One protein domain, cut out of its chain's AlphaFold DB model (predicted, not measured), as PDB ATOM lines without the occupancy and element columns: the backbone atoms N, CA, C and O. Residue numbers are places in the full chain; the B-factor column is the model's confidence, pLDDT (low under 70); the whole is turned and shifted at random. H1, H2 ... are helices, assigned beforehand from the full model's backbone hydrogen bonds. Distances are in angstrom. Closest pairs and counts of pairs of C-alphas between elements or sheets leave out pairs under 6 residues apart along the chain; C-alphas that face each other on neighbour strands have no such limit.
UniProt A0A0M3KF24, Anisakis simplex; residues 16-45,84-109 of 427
ATOM      1  N   ARG A  16      24.583  13.190   1.378       53.22
ATOM      2  CA  ARG A  16      23.265  13.379   0.727       53.22
ATOM      3  C   ARG A  16      22.060  13.029   1.608       53.22
ATOM      4  O   ARG A  16      20.919  13.200   1.197       53.22
ATOM      5  N   SER A  17      22.253  12.443   2.783       59.47
ATOM      6  CA  SER A  17      21.135  11.987   3.607       59.47
ATOM      7  C   SER A  17      21.370  12.361   5.056       59.47
ATOM      8  O   SER A  17      22.202  11.744   5.716       59.47
ATOM      9  N   HIS A  18      20.604  13.342   5.537       64.19
ATOM     10  CA  HIS A  18      20.590  13.765   6.936       64.19
ATOM     11  C   HIS A  18      20.419  12.564   7.886       64.19
ATOM     12  O   HIS A  18      21.108  12.482   8.891       64.19
ATOM     13  N   PHE A  19      19.644  11.537   7.511       60.12
ATOM     14  CA  PHE A  19      19.509  10.291   8.283       60.12
ATOM     15  C   PHE A  19      20.824   9.551   8.554       60.12
ATOM     16  O   PHE A  19      20.956   8.906   9.591       60.12
ATOM     17  N   LYS A  20      21.802   9.619   7.642       66.62
ATOM     18  CA  LYS A  20      23.097   8.957   7.850       66.62
ATOM     19  C   LYS A  20      23.914   9.627   8.953       66.62
ATOM     20  O   LYS A  20      24.730   8.944   9.556       66.62
ATOM     21  N   VAL A  21      23.687  10.922   9.206       64.69
ATOM     22  CA  VAL A  21      24.383  11.709  10.236       64.69
ATOM     23  C   VAL A  21      24.036  11.217  11.636       64.69
ATOM     24  O   VAL A  21      24.923  11.071  12.467       64.69
ATOM     25  N   TYR A  22      22.760  10.912  11.874       66.62
ATOM     26  CA  TYR A  22      22.245  10.597  13.212       66.62
ATOM     27  C   TYR A  22      22.181   9.092  13.515       66.62
ATOM     28  O   TYR A  22      21.773   8.690  14.599       66.62
ATOM     29  N   ALA A  23      22.582   8.238  12.569       69.75
ATOM     30  CA  ALA A  23      22.614   6.788  12.748       69.75
ATOM     31  C   ALA A  23      23.927   6.332  13.420       69.75
ATOM     32  O   ALA A  23      24.763   5.681  12.788       69.75
ATOM     33  N   GLU A  24      24.097   6.662  14.705       62.53
ATOM     34  CA  GLU A  24      25.347   6.458  15.463       62.53
ATOM     35  C   GLU A  24      25.790   4.985  15.578       62.53
ATOM     36  O   GLU A  24      26.987   4.695  15.642       62.53
ATOM     37  N   GLU A  25      24.851   4.031  15.577       68.81
ATOM     38  CA  GLU A  25      25.170   2.615  15.815       68.81
ATOM     39  C   GLU A  25      25.765   1.898  14.593       68.81
ATOM     40  O   GLU A  25      26.626   1.027  14.738       68.81
ATOM     41  N   ASN A  26      25.334   2.265  13.381       75.12
ATOM     42  CA  ASN A  26      25.637   1.504  12.163       75.12
ATOM     43  C   ASN A  26      26.527   2.255  11.167       75.12
ATOM     44  O   ASN A  26      27.149   1.619  10.313       75.12
ATOM     45  N   ILE A  27      26.602   3.586  11.248       76.19
ATOM     46  CA  ILE A  27      27.311   4.416  10.271       76.19
ATOM     47  C   ILE A  27      28.384   5.226  10.990       76.19
ATOM     48  O   ILE A  27      28.098   6.041  11.858       76.19
ATOM     49  N   ARG A  28      29.647   5.017  10.604       74.19
ATOM     50  CA  ARG A  28      30.765   5.841  11.074       74.19
ATOM     51  C   ARG A  28      31.166   6.823   9.997       74.19
ATOM     52  O   ARG A  28      31.577   6.425   8.910       74.19
ATOM     53  N   ILE A  29      31.070   8.097  10.334       73.75
ATOM     54  CA  ILE A  29      31.373   9.193   9.431       73.75
ATOM     55  C   ILE A  29      32.804   9.651   9.699       73.75
ATOM     56  O   ILE A  29      33.167   9.975  10.829       73.75
ATOM     57  N   LEU A  30      33.628   9.636   8.654       73.38
ATOM     58  CA  LEU A  30      34.999  10.134   8.690       73.38
ATOM     59  C   LEU A  30      35.016  11.480   7.971       73.38
ATOM     60  O   LEU A  30      35.012  11.521   6.745       73.38
ATOM     61  N   ILE A  31      34.961  12.566   8.738       72.56
ATOM     62  CA  ILE A  31      34.960  13.939   8.223       72.56
ATOM     63  C   ILE A  31      35.964  14.764   9.022       72.56
ATOM     64  O   ILE A  31      36.198  14.506  10.207       72.56
ATOM     65  N   ASN A  32      36.592  15.737   8.361       70.56
ATOM     66  CA  ASN A  32      37.508  16.648   9.032       70.56
ATOM     67  C   ASN A  32      36.747  17.595   9.962       70.56
ATOM     68  O   ASN A  32      35.680  18.085   9.610       70.56
ATOM     69  N   SER A  33      37.327  17.942  11.110       67.62
ATOM     70  CA  SER A  33      36.685  18.873  12.050       67.62
ATOM     71  C   SER A  33      36.380  20.236  11.417       67.62
ATOM     72  O   SER A  33      35.371  20.838  11.747       67.62
ATOM     73  N   SER A  34      37.211  20.692  10.475       67.62
ATOM     74  CA  SER A  34      36.983  21.939   9.730       67.62
ATOM     75  C   SER A  34      35.821  21.851   8.739       67.62
ATOM     76  O   SER A  34      35.120  22.830   8.539       67.62
ATOM     77  N   GLU A  35      35.593  20.681   8.139       67.81
ATOM     78  CA  GLU A  35      34.487  20.479   7.191       67.81
ATOM     79  C   GLU A  35      33.152  20.317   7.929       67.81
ATOM     80  O   GLU A  35      32.106  20.649   7.386       67.81
ATOM     81  N   LEU A  36      33.181  19.843   9.182       68.75
ATOM     82  CA  LEU A  36      31.990  19.695  10.021       68.75
ATOM     83  C   LEU A  36      31.285  21.034  10.285       68.75
ATOM     84  O   LEU A  36      30.059  21.078  10.321       68.75
ATOM     85  N   GLU A  37      32.050  22.116  10.440       65.62
ATOM     86  CA  GLU A  37      31.500  23.467  10.610       65.62
ATOM     87  C   GLU A  37      30.847  23.980   9.313       65.62
ATOM     88  O   GLU A  37      29.822  24.656   9.360       65.62
ATOM     89  N   GLU A  38      31.389  23.604   8.151       68.12
ATOM     90  CA  GLU A  38      30.855  23.965   6.829       68.12
ATOM     91  C   GLU A  38      29.628  23.131   6.426       68.12
ATOM     92  O   GLU A  38      28.811  23.570   5.617       68.12
ATOM     93  N   LEU A  39      29.472  21.936   7.000       66.81
ATOM     94  CA  LEU A  39      28.360  21.020   6.739       66.81
ATOM     95  C   LEU A  39      26.996  21.558   7.191       66.81
ATOM     96  O   LEU A  39      25.987  21.047   6.708       66.81
ATOM     97  N   ASN A  40      26.967  22.537   8.109       68.12
ATOM     98  CA  ASN A  40      25.767  23.188   8.657       68.12
ATOM     99  C   ASN A  40      24.579  22.219   8.837       68.12
ATOM    100  O   ASN A  40      23.458  22.472   8.394       68.12
ATOM    101  N   CYS A  41      24.859  21.046   9.408       69.00
ATOM    102  CA  CYS A  41      23.856  20.005   9.553       69.00
ATOM    103  C   CYS A  41      22.846  20.443  10.625       69.00
ATOM    104  O   CYS A  41      23.288  20.846  11.706       69.00
ATOM    105  N   PRO A  42      21.525  20.378  10.366       73.31
ATOM    106  CA  PRO A  42      20.531  20.737  11.373       73.31
ATOM    107  C   PRO A  42      20.699  19.910  12.658       73.31
ATOM    108  O   PRO A  42      21.284  18.829  12.650       73.31
ATOM    109  N   GLU A  43      20.190  20.376  13.794       73.19
ATOM    110  CA  GLU A  43      20.220  19.548  15.003       73.19
ATOM    111  C   GLU A  43      19.190  18.410  14.917       73.19
ATOM    112  O   GLU A  43      18.113  18.563  14.337       73.19
ATOM    113  N   ALA A  44      19.503  17.257  15.519       70.62
ATOM    114  CA  ALA A  44      18.603  16.099  15.550       70.62
ATOM    115  C   ALA A  44      17.234  16.445  16.175       70.62
ATOM    116  O   ALA A  44      16.201  15.977  15.709       70.62
ATOM    117  N   SER A  45      17.230  17.319  17.182       67.19
ATOM    118  CA  SER A  45      16.041  17.845  17.868       67.19
ATOM    119  C   SER A  45      15.088  18.623  16.953       67.19
ATOM    120  O   SER A  45      13.881  18.620  17.177       67.19
ATOM    121  N   GLN A  84      -4.249  23.797  18.726       80.00
ATOM    122  CA  GLN A  84      -2.908  24.232  19.115       80.00
ATOM    123  C   GLN A  84      -1.842  23.190  18.748       80.00
ATOM    124  O   GLN A  84      -0.845  23.557  18.132       80.00
ATOM    125  N   LYS A  85      -2.083  21.894  19.010       82.75
ATOM    126  CA  LYS A  85      -1.200  20.794  18.573       82.75
ATOM    127  C   LYS A  85      -1.049  20.753  17.047       82.75
ATOM    128  O   LYS A  85       0.064  20.664  16.541       82.75
ATOM    129  N   ARG A  86      -2.146  20.897  16.290       80.69
ATOM    130  CA  ARG A  86      -2.109  20.954  14.815       80.69
ATOM    131  C   ARG A  86      -1.340  22.169  14.299       80.69
ATOM    132  O   ARG A  86      -0.536  22.028  13.386       80.69
ATOM    133  N   ALA A  87      -1.554  23.343  14.891       82.75
ATOM    134  CA  ALA A  87      -0.831  24.559  14.526       82.75
ATOM    135  C   ALA A  87       0.666  24.459  14.862       82.75
ATOM    136  O   ALA A  87       1.495  24.925  14.082       82.75
ATOM    137  N   TYR A  88       1.018  23.829  15.987       84.31
ATOM    138  CA  TYR A  88       2.401  23.532  16.352       84.31
ATOM    139  C   TYR A  88       3.043  22.558  15.357       84.31
ATOM    140  O   TYR A  88       4.061  22.899  14.764       84.31
ATOM    141  N   LYS A  89       2.392  21.423  15.065       83.38
ATOM    142  CA  LYS A  89       2.872  20.437  14.081       83.38
ATOM    143  C   LYS A  89       3.019  21.034  12.682       83.38
ATOM    144  O   LYS A  89       3.979  20.733  11.981       83.38
ATOM    145  N   GLN A  90       2.117  21.932  12.282       84.31
ATOM    146  CA  GLN A  90       2.218  22.639  11.005       84.31
ATOM    147  C   GLN A  90       3.412  23.603  10.973       84.31
ATOM    148  O   GLN A  90       4.139  23.627   9.983       84.31
ATOM    149  N   LYS A  91       3.651  24.362  12.052       86.56
ATOM    150  CA  LYS A  91       4.828  25.240  12.171       86.56
ATOM    151  C   LYS A  91       6.133  24.450  12.208       86.56
ATOM    152  O   LYS A  91       7.088  24.845  11.551       86.56
ATOM    153  N   TRP A  92       6.157  23.336  12.936       84.50
ATOM    154  CA  TRP A  92       7.298  22.428  12.984       84.50
ATOM    155  C   TRP A  92       7.586  21.828  11.606       84.50
ATOM    156  O   TRP A  92       8.712  21.898  11.136       84.50
ATOM    157  N   THR A  93       6.559  21.346  10.899       84.12
ATOM    158  CA  THR A  93       6.716  20.789   9.544       84.12
ATOM    159  C   THR A  93       7.206  21.845   8.552       84.12
ATOM    160  O   THR A  93       8.048  21.539   7.713       84.12
ATOM    161  N   ALA A  94       6.717  23.087   8.650       86.31
ATOM    162  CA  ALA A  94       7.212  24.193   7.832       86.31
ATOM    163  C   ALA A  94       8.696  24.473   8.115       86.31
ATOM    164  O   ALA A  94       9.499  24.409   7.194       86.31
ATOM    165  N   ARG A  95       9.079  24.649   9.390       85.81
ATOM    166  CA  ARG A  95      10.479  24.866   9.792       85.81
ATOM    167  C   ARG A  95      11.390  23.709   9.373       85.81
ATOM    168  O   ARG A  95      12.481  23.946   8.877       85.81
ATOM    169  N   ARG A  96      10.941  22.462   9.540       84.00
ATOM    170  CA  ARG A  96      11.671  21.266   9.099       84.00
ATOM    171  C   ARG A  96      11.872  21.262   7.586       84.00
ATOM    172  O   ARG A  96      12.961  20.940   7.130       84.00
ATOM    173  N   ASN A  97      10.847  21.607   6.811       84.50
ATOM    174  CA  ASN A  97      10.963  21.681   5.357       84.50
ATOM    175  C   ASN A  97      11.907  22.803   4.914       84.50
ATOM    176  O   ASN A  97      12.667  22.573   3.982       84.50
ATOM    177  N   ASP A  98      11.898  23.953   5.591       85.94
ATOM    178  CA  ASP A  98      12.825  25.056   5.313       85.94
ATOM    179  C   ASP A  98      14.278  24.632   5.603       85.94
ATOM    180  O   ASP A  98      15.145  24.763   4.747       85.94
ATOM    181  N   LEU A  99      14.535  23.995   6.754       83.12
ATOM    182  CA  LEU A  99      15.865  23.470   7.103       83.12
ATOM    183  C   LEU A  99      16.349  22.385   6.130       83.12
ATOM    184  O   LEU A  99      17.520  22.350   5.756       83.12
ATOM    185  N   LEU A 100      15.457  21.477   5.724       82.38
ATOM    186  CA  LEU A 100      15.785  20.456   4.729       82.38
ATOM    187  C   LEU A 100      16.020  21.077   3.353       82.38
ATOM    188  O   LEU A 100      16.880  20.595   2.622       82.38
ATOM    189  N   TRP A 101      15.275  22.121   2.996       83.00
ATOM    190  CA  TRP A 101      15.480  22.848   1.752       83.00
ATOM    191  C   TRP A 101      16.872  23.475   1.713       83.00
ATOM    192  O   TRP A 101      17.616  23.185   0.781       83.00
ATOM    193  N   ASP A 102      17.258  24.215   2.754       81.62
ATOM    194  CA  ASP A 102      18.583  24.840   2.862       81.62
ATOM    195  C   ASP A 102      19.715  23.794   2.804       81.62
ATOM    196  O   ASP A 102      20.739  23.999   2.153       81.62
ATOM    197  N   TYR A 103      19.512  22.625   3.425       78.81
ATOM    198  CA  TYR A 103      20.471  21.517   3.382       78.81
ATOM    199  C   TYR A 103      20.598  20.876   1.990       78.81
ATOM    200  O   TYR A 103      21.692  20.504   1.567       78.81
ATOM    201  N   TYR A 104      19.483  20.714   1.271       80.06
ATOM    202  CA  TYR A 104      19.455  20.082  -0.052       80.06
ATOM    203  C   TYR A 104      19.712  21.048  -1.212       80.06
ATOM    204  O   TYR A 104      19.939  20.587  -2.334       80.06
ATOM    205  N   GLU A 105      19.695  22.359  -0.966       81.06
ATOM    206  CA  GLU A 105      19.887  23.389  -1.986       81.06
ATOM    207  C   GLU A 105      21.266  23.293  -2.647       81.06
ATOM    208  O   GLU A 105      21.387  23.442  -3.867       81.06
ATOM    209  N   SER A 106      22.312  23.002  -1.865       69.31
ATOM    210  CA  SER A 106      23.681  22.936  -2.367       69.31
ATOM    211  C   SER A 106      24.327  21.579  -2.092       69.31
ATOM    212  O   SER A 106      24.334  21.064  -0.982       69.31
ATOM    213  N   SER A 107      24.885  20.977  -3.142       74.00
ATOM    214  CA  SER A 107      25.717  19.776  -3.040       74.00
ATOM    215  C   SER A 107      27.143  20.138  -3.420       74.00
ATOM    216  O   SER A 107      27.380  20.697  -4.492       74.00
ATOM    217  N   TRP A 108      28.093  19.809  -2.551       73.38
ATOM    218  CA  TRP A 108      29.512  20.076  -2.755       73.38
ATOM    219  C   TRP A 108      30.356  18.835  -2.442       73.38
ATOM    220  O   TRP A 108      29.884  17.860  -1.851       73.38
ATOM    221  N   TYR A 109      31.605  18.850  -2.907       77.50
ATOM    222  CA  TYR A 109      32.564  17.769  -2.697       77.50
ATOM    223  C   TYR A 109      33.608  18.186  -1.670       77.50
ATOM    224  O   TYR A 109      34.206  19.255  -1.794       77.50
TER     225      TYR A 109
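Overview. This is residues 16 to 45 and 84 to 109 of the 427 residues of a protein of Anisakis simplex (UniProt A0A0M3KF24). One long helix, H3, reaches away from a loose, open loop of chain, residues 16 to 45, with two short helices, H1 and H2. Residues 84 to 95 of H3 stick out. The printed part has 56 residues, with helices H1, H2, H3 in chain order and no named strand: all helix. It is loose, with a radius of gyration of the C-alphas of 13.8 A, and elongated, spanning 42 by 27 by 16 A.

Arrangement. Look first at H1, residues 18 to 22, then H2, residues 33 to 38, and H3, residues 84 to 105: each is apart from the other two. In H3 every O i to N i+4 pair is within hydrogen-bond range; H1 has 0 of 1, with 1 of 2 O i to N i+3 pairs, and H2 0 of 2, with 1 of 3.

Along the chain. Find C-alpha 18 at (20.590, 13.765, 6.936), where H1 begins its 7.2 A; H2 measures 9.3 A. H3 runs 31.1 A to C-alpha 105 at (19.887, 23.389, -1.986).

Size, cuts and confidence. C-alphas 32 and 84, the farthest apart, are 42.3 A apart. Residues 46 to 83 are cut out, leaving 20.0 A between C-alphas 45 and 84. The link from H1 to H2 is short. Look for pLDDT under 70 at residues 16 to 25, 33 to 41, 45 and 106.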